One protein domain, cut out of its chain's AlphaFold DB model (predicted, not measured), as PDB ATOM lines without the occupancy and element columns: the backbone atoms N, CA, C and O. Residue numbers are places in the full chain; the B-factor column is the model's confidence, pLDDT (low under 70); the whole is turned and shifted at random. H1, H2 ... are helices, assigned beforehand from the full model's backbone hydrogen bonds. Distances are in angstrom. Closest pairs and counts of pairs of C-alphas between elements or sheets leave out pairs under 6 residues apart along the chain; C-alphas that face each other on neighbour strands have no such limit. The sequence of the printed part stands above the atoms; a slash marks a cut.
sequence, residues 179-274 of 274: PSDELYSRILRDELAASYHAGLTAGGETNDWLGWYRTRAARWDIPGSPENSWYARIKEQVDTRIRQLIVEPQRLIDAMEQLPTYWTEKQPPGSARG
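Overview. This is residues 179 to 274 of the 274 residues of an uncharacterized protein of Mycobacterium xenopi (UniProt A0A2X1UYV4). A long helix, H1, has the short H2 folded back along it as a helical hairpin; H3 comes loosely over the pair, running the same way as H1, and the short H4 reaches across to H1. Beyond them the chain passes through the tiny H5, and residues 265 to 274 stick out as a tail. The printed part has 96 residues, with five named helices in the order H1, H2, H3, H4, H5 and no named strand: all helix. It is loose, with a radius of gyration of the C-alphas of 17.5 A, and elongated, spanning 59 by 35 by 20 A.

Along the chain. H1, residues 179 to 202, is 34.3 A long and begins at C-alpha 179 (10.915, -5.074, -8.059). H2 is residues 209 to 217, 12.0 A. H3, residues 230 to 247, measures 25.4 A. H4, residues 249 to 256, measures 10.5 A, and H5, residues 261 to 264, 5.3 A, ending at C-alpha 264 (26.944, 11.302, 24.895).

Arrangement. H1 is the hub, touching three helices. It touches H2 at a shallow tilt of 7 degrees, opposite ways; the closest C-alphas, of His 197 and Trp 209, are 5.4 A apart. With residues 195 to 199 alone it touches H4, about perpendicular at 79 degrees; the closest C-alphas, of Ala 198 and Met 256, are 5.6 A apart. H1 and H3 only just touch, with 3 pairs of C-alphas within 8 A, the closest those of Ser 180 and Tyr 231 at 6.7 A. H2 and H3, a helical hairpin, also only just touch, with 3 such pairs, the closest those of Ala 217 and Ile 242 at 6.7 A. H5 is apart from the other helices. In H1, H2, H3 and H4 every O i to N i+4 pair is within hydrogen-bond range; H5 is too short for one.

Size, cuts and confidence. The C-alphas of Pro 226 and Pro 269, the two farthest apart, are 59.0 A apart. The printed part has no cut. The link from H2 to H3, 12 residues, is long. Residues 265 to 274 stand free. The model's pLDDT is under 70 at residues 179 to 180, 222 to 235, 238 and 269 to 274.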
ATOM      1  N   PRO A 179      10.310  -4.273  -9.127       63.00
ATOM      2  CA  PRO A 179      10.915  -5.074  -8.059       63.00
ATOM      3  C   PRO A 179      12.206  -4.456  -7.496       63.00
ATOM      4  O   PRO A 179      12.602  -4.698  -6.361       63.00
ATOM      5  N   SER A 180      12.851  -3.600  -8.288       64.25
ATOM      6  CA  SER A 180      14.030  -2.828  -7.911       64.25
ATOM      7  C   SER A 180      13.766  -1.631  -6.997       64.25
ATOM      8  O   SER A 180      14.607  -1.356  -6.149       64.25
ATOM      9  N   ASP A 181      12.629  -0.940  -7.113       72.75
ATOM     10  CA  ASP A 181      12.262   0.132  -6.178       72.75
ATOM     11  C   ASP A 181      11.976  -0.447  -4.791       72.75
ATOM     12  O   ASP A 181      12.446   0.080  -3.785       72.75
ATOM     13  N   GLU A 182      11.259  -1.574  -4.736       78.44
ATOM     14  CA  GLU A 182      11.027  -2.322  -3.496       78.44
ATOM     15  C   GLU A 182      12.323  -2.823  -2.879       78.44
ATOM     16  O   GLU A 182      12.519  -2.731  -1.665       78.44
ATOM     17  N   LEU A 183      13.219  -3.359  -3.703       79.81
ATOM     18  CA  LEU A 183      14.504  -3.829  -3.228       79.81
ATOM     19  C   LEU A 183      15.356  -2.673  -2.699       79.81
ATOM     20  O   LEU A 183      15.893  -2.773  -1.601       79.81
ATOM     21  N   TYR A 184      15.457  -1.569  -3.439       79.19
ATOM     22  CA  TYR A 184      16.221  -0.395  -3.018       79.19
ATOM     23  C   TYR A 184      15.640   0.242  -1.750       79.19
ATOM     24  O   TYR A 184      16.370   0.660  -0.849       79.19
ATOM     25  N   SER A 185      14.311   0.267  -1.650       84.75
ATOM     26  CA  SER A 185      13.586   0.604  -0.429       84.75
ATOM     27  C   SER A 185      13.990  -0.282   0.748       84.75
ATOM     28  O   SER A 185      14.384   0.217   1.805       84.75
ATOM     29  N   ARG A 186      13.977  -1.598   0.543       88.31
ATOM     30  CA  ARG A 186      14.342  -2.592   1.553       88.31
ATOM     31  C   ARG A 186      15.793  -2.464   2.003       88.31
ATOM     32  O   ARG A 186      16.038  -2.464   3.203       88.31
ATOM     33  N   ILE A 187      16.728  -2.319   1.064       87.06
ATOM     34  CA  ILE A 187      18.161  -2.150   1.347       87.06
ATOM     35  C   ILE A 187      18.387  -0.940   2.241       87.06
ATOM     36  O   ILE A 187      19.025  -1.050   3.281       87.06
ATOM     37  N   LEU A 188      17.832   0.214   1.873       87.62
ATOM     38  CA  LEU A 188      18.065   1.429   2.642       87.62
ATOM     39  C   LEU A 188      17.384   1.398   4.016       87.62
ATOM     40  O   LEU A 188      17.950   1.909   4.978       87.62
ATOM     41  N   ARG A 189      16.217   0.752   4.149       94.00
ATOM     42  CA  ARG A 189      15.621   0.489   5.473       94.00
ATOM     43  C   ARG A 189      16.510  -0.418   6.324       94.00
ATOM     44  O   ARG A 189      16.673  -0.165   7.514       94.00
ATOM     45  N   ASP A 190      17.111  -1.434   5.712       94.19
ATOM     46  CA  ASP A 190      18.029  -2.350   6.393       94.19
ATOM     47  C   ASP A 190      19.309  -1.667   6.846       94.19
ATOM     48  O   ASP A 190      19.776  -1.927   7.949       94.19
ATOM     49  N   GLU A 191      19.833  -0.748   6.044       91.19
ATOM     50  CA  GLU A 191      20.986   0.073   6.405       91.19
ATOM     51  C   GLU A 191      20.700   0.993   7.589       91.19
ATOM     52  O   GLU A 191      21.509   1.077   8.517       91.19
ATOM     53  N   LEU A 192      19.538   1.654   7.593       95.38
ATOM     54  CA  LEU A 192      19.118   2.492   8.716       95.38
ATOM     55  C   LEU A 192      18.958   1.665   9.996       95.38
ATOM     56  O   LEU A 192      19.457   2.059  11.048       95.38
ATOM     57  N   ALA A 193      18.316   0.499   9.902       97.56
ATOM     58  CA  ALA A 193      18.147  -0.406  11.034       97.56
ATOM     59  C   ALA A 193      19.490  -0.975  11.528       97.56
ATOM     60  O   ALA A 193      19.738  -0.997  12.732       97.56
ATOM     61  N   ALA A 194      20.400  -1.357  10.627       95.88
ATOM     62  CA  ALA A 194      21.752  -1.774  10.993       95.88
ATOM     63  C   ALA A 194      22.496  -0.652  11.731       95.88
ATOM     64  O   ALA A 194      23.131  -0.900  12.750       95.88
ATOM     65  N   SER A 195      22.388   0.593  11.253       96.12
ATOM     66  CA  SER A 195      23.025   1.760  11.880       96.12
ATOM     67  C   SER A 195      22.463   2.064  13.268       96.12
ATOM     68  O   SER A 195      23.213   2.453  14.169       96.12
ATOM     69  N   TYR A 196      21.161   1.853  13.450       98.38
ATOM     70  CA  TYR A 196      20.498   1.939  14.744       98.38
ATOM     71  C   TYR A 196      21.011   0.863  15.710       98.38
ATOM     72  O   TYR A 196      21.489   1.197  16.792       98.38
ATOM     73  N   HIS A 197      21.018  -0.409  15.305       98.19
ATOM     74  CA  HIS A 197      21.514  -1.505  16.144       98.19
ATOM     75  C   HIS A 197      23.018  -1.392  16.462       98.19
ATOM     76  O   HIS A 197      23.441  -1.660  17.588       98.19
ATOM     77  N   ALA A 198      23.827  -0.904  15.520       97.50
ATOM     78  CA  ALA A 198      25.227  -0.577  15.777       97.50
ATOM     79  C   ALA A 198      25.367   0.552  16.815       97.50
ATOM     80  O   ALA A 198      26.214   0.483  17.699       97.50
ATOM     81  N   GLY A 199      24.491   1.563  16.764       97.94
ATOM     82  CA  GLY A 199      24.443   2.633  17.766       97.94
ATOM     83  C   GLY A 199      24.056   2.129  19.158       97.94
ATOM     84  O   GLY A 199      24.629   2.575  20.148       97.94
ATOM     85  N   LEU A 200      23.142   1.156  19.237       98.38
ATOM     86  CA  LEU A 200      22.804   0.483  20.493       98.38
ATOM     87  C   LEU A 200      24.013  -0.228  21.096       98.38
ATOM     88  O   LEU A 200      24.285  -0.084  22.287       98.38
ATOM     89  N   THR A 201      24.767  -0.932  20.252       98.00
ATOM     90  CA  THR A 201      25.991  -1.631  20.662       98.00
ATOM     91  C   THR A 201      27.043  -0.658  21.176       98.00
ATOM     92  O   THR A 201      27.570  -0.847  22.271       98.00
ATOM     93  N   ALA A 202      27.258   0.449  20.464       97.44
ATOM     94  CA  ALA A 202      28.158   1.520  20.890       97.44
ATOM     95  C   ALA A 202      27.738   2.175  22.222       97.44
ATOM     96  O   ALA A 202      28.586   2.622  22.990       97.44
ATOM     97  N   GLY A 203      26.437   2.206  22.518       96.94
ATOM     98  CA  GLY A 203      25.889   2.658  23.798       96.94
ATOM     99  C   GLY A 203      25.947   1.626  24.931       96.94
ATOM    100  O   GLY A 203      25.526   1.923  26.050       96.94
ATOM    101  N   GLY A 204      26.476   0.426  24.669       97.44
ATOM    102  CA  GLY A 204      26.658  -0.651  25.644       97.44
ATOM    103  C   GLY A 204      25.572  -1.731  25.636       97.44
ATOM    104  O   GLY A 204      25.645  -2.660  26.442       97.44
ATOM    105  N   GLU A 205      24.575  -1.661  24.748       97.25
ATOM    106  CA  GLU A 205      23.564  -2.717  24.615       97.25
ATOM    107  C   GLU A 205      24.090  -3.879  23.767       97.25
ATOM    108  O   GLU A 205      24.407  -3.726  22.593       97.25
ATOM    109  N   THR A 206      24.134  -5.088  24.322       95.50
ATOM    110  CA  THR A 206      24.600  -6.261  23.571       95.50
ATOM    111  C   THR A 206      23.601  -6.664  22.483       95.50
ATOM    112  O   THR A 206      22.488  -7.092  22.789       95.50
ATOM    113  N   ASN A 207      24.005  -6.592  21.213       95.81
ATOM    114  CA  ASN A 207      23.259  -7.155  20.089       95.81
ATOM    115  C   ASN A 207      24.198  -7.567  18.934       95.81
ATOM    116  O   ASN A 207      25.299  -7.043  18.801       95.81
ATOM    117  N   ASP A 208      23.770  -8.523  18.103       94.88
ATOM    118  CA  ASP A 208      24.508  -8.966  16.908       94.88
ATOM    119  C   ASP A 208      23.991  -8.242  15.654       94.88
ATOM    120  O   ASP A 208      23.379  -8.836  14.760       94.88
ATOM    121  N   TRP A 209      24.180  -6.921  15.602       95.44
ATOM    122  CA  TRP A 209      23.702  -6.116  14.476       95.44
ATOM    123  C   TRP A 209      24.337  -6.527  13.145       95.44
ATOM    124  O   TRP A 209      23.668  -6.505  12.110       95.44
ATOM    125  N   LEU A 210      25.613  -6.926  13.152       92.75
ATOM    126  CA  LEU A 210      26.331  -7.301  11.938       92.75
ATOM    127  C   LEU A 210      25.843  -8.650  11.397       92.75
ATOM    128  O   LEU A 210      25.627  -8.782  10.188       92.75
ATOM    129  N   GLY A 211      25.628  -9.646  12.261       92.62
ATOM    130  CA  GLY A 211      25.024 -10.921  11.875       92.62
ATOM    131  C   GLY A 211      23.578 -10.761  11.405       92.62
ATOM    132  O   GLY A 211      23.194 -11.328  10.372       92.62
ATOM    133  N   TRP A 212      22.796  -9.911  12.081       94.56
ATOM    134  CA  TRP A 212      21.458  -9.518  11.631       94.56
ATOM    135  C   TRP A 212      21.498  -8.896  10.229       94.56
ATOM    136  O   TRP A 212      20.770  -9.333   9.331       94.56
ATOM    137  N   TYR A 213      22.394  -7.933  10.003       91.81
ATOM    138  CA  TYR A 213      22.470  -7.205   8.741       91.81
ATOM    139  C   TYR A 213      22.919  -8.109   7.588       91.81
ATOM    140  O   TYR A 213      22.307  -8.100   6.520       91.81
ATOM    141  N   ARG A 214      23.900  -8.992   7.819       89.62
ATOM    142  CA  ARG A 214      24.306 -10.024   6.848       89.62
ATOM    143  C   ARG A 214      23.158 -10.959   6.479       89.62
ATOM    144  O   ARG A 214      22.972 -11.271   5.304       89.62
ATOM    145  N   THR A 215      22.361 -11.372   7.463       91.19
ATOM    146  CA  THR A 215      21.196 -12.240   7.239       91.19
ATOM    147  C   THR A 215      20.135 -11.556   6.375       91.19
ATOM    148  O   THR A 215      19.529 -12.199   5.516       91.19
ATOM    149  N   ARG A 216      19.914 -10.252   6.574       91.75
ATOM    150  CA  ARG A 216      19.027  -9.438   5.730       91.75
ATOM    151  C   ARG A 216      19.585  -9.303   4.314       91.75
ATOM    152  O   ARG A 216      18.862  -9.570   3.355       91.75
ATOM    153  N   ALA A 217      20.869  -8.973   4.198       87.50
ATOM    154  CA  ALA A 217      21.538  -8.743   2.925       87.50
ATOM    155  C   ALA A 217      21.580  -9.990   2.028       87.50
ATOM    156  O   ALA A 217      21.402  -9.890   0.820       87.50
ATOM    157  N   ALA A 218      21.699 -11.187   2.615       85.69
ATOM    158  CA  ALA A 218      21.628 -12.454   1.883       85.69
ATOM    159  C   ALA A 218      20.274 -12.709   1.184       85.69
ATOM    160  O   ALA A 218      20.166 -13.625   0.372       85.69
ATOM    161  N   ARG A 219      19.230 -11.930   1.504       86.25
ATOM    162  CA  ARG A 219      17.886 -12.026   0.907       86.25
ATOM    163  C   ARG A 219      17.596 -10.906  -0.095       86.25
ATOM    164  O   ARG A 219      16.457 -10.772  -0.545       86.25
ATOM    165  N   TRP A 220      18.579 -10.063  -0.393       85.69
ATOM    166  CA  TRP A 220      18.467  -9.041  -1.423       85.69
ATOM    167  C   TRP A 220      18.627  -9.704  -2.795       85.69
ATOM    168  O   TRP A 220      19.740  -9.917  -3.258       85.69
ATOM    169  N   ASP A 221      17.510 -10.068  -3.425       75.44
ATOM    170  CA  ASP A 221      17.491 -10.678  -4.758       75.44
ATOM    171  C   ASP A 221      16.789  -9.760  -5.770       75.44
ATOM    172  O   ASP A 221      15.804  -9.097  -5.433       75.44
ATOM    173  N   ILE A 222      17.301  -9.728  -7.007       64.88
ATOM    174  CA  ILE A 222      16.695  -9.016  -8.142       64.88
ATOM    175  C   ILE A 222      16.266 -10.057  -9.179       64.88
ATOM    176  O   ILE A 222      17.097 -10.498  -9.983       64.88
ATOM    177  N   PRO A 223      14.982 -10.443  -9.229       61.00
ATOM    178  CA  PRO A 223      14.514 -11.357 -10.259       61.00
ATOM    179  C   PRO A 223      14.658 -10.730 -11.656       61.00
ATOM    180  O   PRO A 223      14.116  -9.659 -11.923       61.00
ATOM    181  N   GLY A 224      15.357 -11.414 -12.568       58.22
ATOM    182  CA  GLY A 224      15.180 -11.237 -14.017       58.22
ATOM    183  C   GLY A 224      15.657  -9.922 -14.655       58.22
ATOM    184  O   GLY A 224      15.106  -9.519 -15.676       58.22
ATOM    185  N   SER A 225      16.669  -9.241 -14.111       55.53
ATOM    186  CA  SER A 225      17.188  -7.994 -14.702       55.53
ATOM    187  C   SER A 225      18.032  -8.236 -15.976       55.53
ATOM    188  O   SER A 225      19.031  -8.953 -15.889       55.53
ATOM    189  N   PRO A 226      17.750  -7.572 -17.119       54.81
ATOM    190  CA  PRO A 226      18.637  -7.579 -18.285       54.81
ATOM    191  C   PRO A 226      20.009  -6.960 -17.965       54.81
ATOM    192  O   PRO A 226      20.082  -5.938 -17.274       54.81
ATOM    193  N   GLU A 227      21.076  -7.529 -18.533       53.50
ATOM    194  CA  GLU A 227      22.493  -7.224 -18.242       53.50
ATOM    195  C   GLU A 227      22.918  -5.756 -18.484       53.50
ATOM    196  O   GLU A 227      23.921  -5.321 -17.932       53.50
ATOM    197  N   ASN A 228      22.131  -4.954 -19.216       50.31
ATOM    198  CA  ASN A 228      22.439  -3.553 -19.563       50.31
ATOM    199  C   ASN A 228      21.411  -2.532 -19.043       50.31
ATOM    200  O   ASN A 228      21.137  -1.513 -19.677       50.31
ATOM    201  N   SER A 229      20.796  -2.805 -17.898       60.56
ATOM    202  CA  SER A 229      19.788  -1.923 -17.306       60.56
ATOM    203  C   SER A 229      20.308  -1.206 -16.055       60.56
ATOM    204  O   SER A 229      21.260  -1.642 -15.413       60.56
ATOM    205  N   TRP A 230      19.643  -0.113 -15.661       60.88
ATOM    206  CA  TRP A 230      19.774   0.507 -14.328       60.88
ATOM    207  C   TRP A 230      19.775  -0.533 -13.186       60.88
ATOM    208  O   TRP A 230      20.461  -0.364 -12.182       60.88
ATOM    209  N   TYR A 231      19.085  -1.656 -13.386       62.00
ATOM    210  CA  TYR A 231      18.994  -2.770 -12.452       62.00
ATOM    211  C   TYR A 231      20.301  -3.562 -12.299       62.00
ATOM    212  O   TYR A 231      20.619  -3.981 -11.190       62.00
ATOM    213  N   ALA A 232      21.109  -3.688 -13.357       64.81
ATOM    214  CA  ALA A 232      22.451  -4.266 -13.266       64.81
ATOM    215  C   ALA A 232      23.377  -3.394 -12.400       64.81
ATOM    216  O   ALA A 232      24.138  -3.927 -11.598       64.81
ATOM    217  N   ARG A 233      23.241  -2.059 -12.474       67.50
ATOM    218  CA  ARG A 233      23.967  -1.120 -11.599       67.50
ATOM    219  C   ARG A 233      23.534  -1.217 -10.140       67.50
ATOM    220  O   ARG A 233      24.399  -1.235  -9.271       67.50
ATOM    221  N   ILE A 234      22.230  -1.295  -9.857       66.06
ATOM    222  CA  ILE A 234      21.757  -1.525  -8.480       66.06
ATOM    223  C   ILE A 234      22.313  -2.851  -7.967       66.06
ATOM    224  O   ILE A 234      22.865  -2.889  -6.874       66.06
ATOM    225  N   LYS A 235      22.212  -3.925  -8.759       68.31
ATOM    226  CA  LYS A 235      22.739  -5.236  -8.381       68.31
ATOM    227  C   LYS A 235      24.238  -5.185  -8.100       68.31
ATOM    228  O   LYS A 235      24.673  -5.678  -7.074       68.31
ATOM    229  N   GLU A 236      25.022  -4.533  -8.952       73.62
ATOM    230  CA  GLU A 236      26.460  -4.356  -8.746       73.62
ATOM    231  C   GLU A 236      26.771  -3.547  -7.479       73.62
ATOM    232  O   GLU A 236      27.677  -3.910  -6.725       73.62
ATOM    233  N   GLN A 237      26.020  -2.476  -7.204       72.06
ATOM    234  CA  GLN A 237      26.152  -1.709  -5.964       72.06
ATOM    235  C   GLN A 237      25.835  -2.572  -4.744       72.06
ATOM    236  O   GLN A 237      26.589  -2.550  -3.772       72.06
ATOM    237  N   VAL A 238      24.766  -3.363  -4.814       69.69
ATOM    238  CA  VAL A 238      24.349  -4.307  -3.775       69.69
ATOM    239  C   VAL A 238      25.402  -5.386  -3.557       69.69
ATOM    240  O   VAL A 238      25.847  -5.578  -2.430       69.69
ATOM    241  N   ASP A 239      25.883  -6.023  -4.619       71.81
ATOM    242  CA  ASP A 239      26.936  -7.038  -4.576       71.81
ATOM    243  C   ASP A 239      28.241  -6.451  -4.028       71.81
ATOM    244  O   ASP A 239      28.982  -7.110  -3.301       71.81
ATOM    245  N   THR A 240      28.547  -5.192  -4.347       79.38
ATOM    246  CA  THR A 240      29.689  -4.470  -3.774       79.38
ATOM    247  C   THR A 240      29.487  -4.214  -2.283       79.38
ATOM    248  O   THR A 240      30.403  -4.461  -1.503       79.38
ATOM    249  N   ARG A 241      28.285  -3.804  -1.864       71.19
ATOM    250  CA  ARG A 241      27.909  -3.601  -0.455       71.19
ATOM    251  C   ARG A 241      28.018  -4.904   0.343       71.19
ATOM    252  O   ARG A 241      28.635  -4.931   1.403       71.19
ATOM    253  N   ILE A 242      27.478  -5.998  -0.197       71.19
ATOM    254  CA  ILE A 242      27.555  -7.350   0.373       71.19
ATOM    255  C   ILE A 242      29.013  -7.808   0.456       71.19
ATOM    256  O   ILE A 242      29.444  -8.325   1.485       71.19
ATOM    257  N   ARG A 243      29.815  -7.581  -0.591       75.56
ATOM    258  CA  ARG A 243      31.251  -7.892  -0.557       75.56
ATOM    259  C   ARG A 243      31.978  -7.089   0.514       75.56
ATOM    260  O   ARG A 243      32.747  -7.681   1.256       75.56
ATOM    261  N   GLN A 244      31.699  -5.797   0.664       73.06
ATOM    262  CA  GLN A 244      32.270  -4.976   1.739       73.06
ATOM    263  C   GLN A 244      31.877  -5.503   3.129       73.06
ATOM    264  O   GLN A 244      32.738  -5.629   3.994       73.06
ATOM    265  N   LEU A 245      30.618  -5.911   3.321       73.25
ATOM    266  CA  LEU A 245      30.124  -6.544   4.555       73.25
ATOM    267  C   LEU A 245      30.851  -7.849   4.927       73.25
ATOM    268  O   LEU A 245      30.927  -8.220   6.106       73.25
ATOM    269  N   ILE A 246      31.337  -8.577   3.923       74.12
ATOM    270  CA  ILE A 246      32.012  -9.868   4.087       74.12
ATOM    271  C   ILE A 246      33.529  -9.683   4.224       74.12
ATOM    272  O   ILE A 246      34.132 -10.291   5.104       74.12
ATOM    273  N   VAL A 247      34.132  -8.854   3.370       80.00
ATOM    274  CA  VAL A 247      35.589  -8.694   3.232       80.00
ATOM    275  C   VAL A 247      36.154  -7.687   4.235       80.00
ATOM    276  O   VAL A 247      37.218  -7.930   4.796       80.00
ATOM    277  N   GLU A 248      35.444  -6.586   4.502       83.56
ATOM    278  CA  GLU A 248      35.901  -5.500   5.384       83.56
ATOM    279  C   GLU A 248      34.893  -5.201   6.510       83.56
ATOM    280  O   GLU A 248      34.492  -4.047   6.697       83.56
ATOM    281  N   PRO A 249      34.468  -6.201   7.308       85.69
ATOM    282  CA  PRO A 249      33.493  -5.959   8.368       85.69
ATOM    283  C   PRO A 249      33.983  -4.947   9.399       85.69
ATOM    284  O   PRO A 249      33.180  -4.168   9.899       85.69
ATOM    285  N   GLN A 250      35.294  -4.906   9.667       87.69
ATOM    286  CA  GLN A 250      35.863  -3.971  10.633       87.69
ATOM    287  C   GLN A 250      35.648  -2.517  10.219       87.69
ATOM    288  O   GLN A 250      35.247  -1.710  11.040       87.69
ATOM    289  N   ARG A 251      35.804  -2.191   8.932       86.00
ATOM    290  CA  ARG A 251      35.563  -0.832   8.435       86.00
ATOM    291  C   ARG A 251      34.118  -0.395   8.660       86.00
ATOM    292  O   ARG A 251      33.858   0.776   8.924       86.00
ATOM    293  N   LEU A 252      33.178  -1.327   8.526       84.88
ATOM    294  CA  LEU A 252      31.773  -1.054   8.785       84.88
ATOM    295  C   LEU A 252      31.494  -0.906  10.284       84.88
ATOM    296  O   LEU A 252      30.743  -0.011  10.662       84.88
ATOM    297  N   ILE A 253      32.112  -1.748  11.116       89.69
ATOM    298  CA  ILE A 253      32.059  -1.638  12.577       89.69
ATOM    299  C   ILE A 253      32.593  -0.276  13.013       89.69
ATOM    300  O   ILE A 253      31.860   0.475  13.640       89.69
ATOM    301  N   ASP A 254      33.791   0.111  12.581       88.44
ATOM    302  CA  ASP A 254      34.393   1.402  12.922       88.44
ATOM    303  C   ASP A 254      33.514   2.583  12.471       88.44
ATOM    304  O   ASP A 254      33.435   3.611  13.140       88.44
ATOM    305  N   ALA A 255      32.826   2.444  11.334       86.94
ATOM    306  CA  ALA A 255      31.951   3.487  10.811       86.94
ATOM    307  C   ALA A 255      30.599   3.581  11.542       86.94
ATOM    308  O   ALA A 255      30.086   4.689  11.721       86.94
ATOM    309  N   MET A 256      29.992   2.451  11.917       92.12
ATOM    310  CA  MET A 256      28.611   2.386  12.416       92.12
ATOM    311  C   MET A 256      28.530   2.169  13.927       92.12
ATOM    312  O   MET A 256      27.637   2.715  14.565       92.12
ATOM    313  N   GLU A 257      29.438   1.415  14.531       94.75
ATOM    314  CA  GLU A 257      29.461   1.094  15.963       94.75
ATOM    315  C   GLU A 257      30.171   2.187  16.774       94.75
ATOM    316  O   GLU A 257      31.099   1.964  17.541       94.75
ATOM    317  N   GLN A 258      29.701   3.413  16.590       95.56
ATOM    318  CA  GLN A 258      30.130   4.592  17.328       95.56
ATOM    319  C   GLN A 258      28.927   5.489  17.599       95.56
ATOM    320  O   GLN A 258      27.962   5.494  16.826       95.56
ATOM    321  N   LEU A 259      28.992   6.273  18.674       97.38
ATOM    322  CA  LEU A 259      28.035   7.339  18.959       97.38
ATOM    323  C   LEU A 259      28.713   8.703  18.763       97.38
ATOM    324  O   LEU A 259      29.848   8.886  19.203       97.38
ATOM    325  N   PRO A 260      28.026   9.672  18.139       96.94
ATOM    326  CA  PRO A 260      28.424  11.071  18.166       96.94
ATOM    327  C   PRO A 260      28.719  11.562  19.585       96.94
ATOM    328  O   PRO A 260      27.910  11.367  20.495       96.94
ATOM    329  N   THR A 261      29.828  12.280  19.762       96.19
ATOM    330  CA  THR A 261      30.218  12.841  21.067       96.19
ATOM    331  C   THR A 261      29.145  13.765  21.638       96.19
ATOM    332  O   THR A 261      28.832  13.698  22.820       96.19
ATOM    333  N   TYR A 262      28.480  14.562  20.802       95.62
ATOM    334  CA  TYR A 262      27.401  15.455  21.237       95.62
ATOM    335  C   TYR A 262      26.092  14.748  21.623       95.62
ATOM    336  O   TYR A 262      25.170  15.409  22.103       95.62
ATOM    337  N   TRP A 263      25.964  13.437  21.384       97.62
ATOM    338  CA  TRP A 263      24.863  12.635  21.927       97.62
ATOM    339  C   TRP A 263      25.198  12.086  23.313       97.62
ATOM    340  O   TRP A 263      24.286  11.869  24.105       97.62
ATOM    341  N   THR A 264      26.481  11.876  23.620       96.06
ATOM    342  CA  THR A 264      26.944  11.302  24.895       96.06
ATOM    343  C   THR A 264      27.398  12.359  25.899       96.06
ATOM    344  O   THR A 264      27.370  12.123  27.106       96.06
ATOM    345  N   GLU A 265      27.797  13.536  25.428       93.75
ATOM    346  CA  GLU A 265      28.307  14.632  26.246       93.75
ATOM    347  C   GLU A 265      27.268  15.736  26.456       93.75
ATOM    348  O   GLU A 265      26.327  15.932  25.682       93.75
ATOM    349  N   LYS A 266      27.465  16.501  27.532       89.56
ATOM    350  CA  LYS A 266      26.721  17.739  27.768       89.56
ATOM    351  C   LYS A 266      27.328  18.862  26.942       89.56
ATOM    352  O   LYS A 266      28.540  18.891  26.740       89.56
ATOM    353  N   GLN A 267      26.501  19.822  26.535       84.19
ATOM    354  CA  GLN A 267      27.004  21.007  25.847       84.19
ATOM    355  C   GLN A 267      28.066  21.709  26.716       84.19
ATOM    356  O   GLN A 267      27.803  21.967  27.898       84.19
ATOM    357  N   PRO A 268      29.247  22.044  26.165       80.31
ATOM    358  CA  PRO A 268      30.261  22.772  26.911       80.31
ATOM    359  C   PRO A 268      29.716  24.125  27.396       80.31
ATOM    360  O   PRO A 268      29.055  24.837  26.626       80.31
ATOM    361  N   PRO A 269      29.995  24.531  28.648       69.12
ATOM    362  CA  PRO A 269      29.626  25.855  29.130       69.12
ATOM    363  C   PRO A 269      30.358  26.919  28.298       69.12
ATOM    364  O   PRO A 269      31.574  27.059  28.385       69.12
ATOM    365  N   GLY A 270      29.611  27.653  27.469       69.00
ATOM    366  CA  GLY A 270      30.139  28.709  26.592       69.00
ATOM    367  C   GLY A 270      29.728  28.600  25.122       69.00
ATOM    368  O   GLY A 270      29.837  29.590  24.406       69.00
ATOM    369  N   SER A 271      29.198  27.456  24.678       62.84
ATOM    370  CA  SER A 271      28.748  27.259  23.288       62.84
ATOM    371  C   SER A 271      27.300  27.700  23.023       62.84
ATOM    372  O   SER A 271      26.852  27.661  21.884       62.84
ATOM    373  N   ALA A 272      26.562  28.131  24.050       53.22
ATOM    374  CA  ALA A 272      25.212  28.678  23.917       53.22
ATOM    375  C   ALA A 272      25.260  30.201  23.696       53.22
ATOM    376  O   ALA A 272      24.875  30.967  24.578       53.22
ATOM    377  N   ARG A 273      25.799  30.646  22.555       47.56
ATOM    378  CA  ARG A 273      25.608  32.011  22.034       47.56
ATOM    379  C   ARG A 273      25.668  31.998  20.508       47.56
ATOM    380  O   ARG A 273      26.738  31.784  19.948       47.56
ATOM    381  N   GLY A 274      24.522  32.275  19.903       46.69
ATOM    382  CA  GLY A 274      24.260  32.473  18.481       46.69
ATOM    383  C   GLY A 274      22.763  32.634  18.351       46.69
ATOM    384  O   GLY A 274      22.099  31.629  18.669       46.69
TER     385      GLY A 274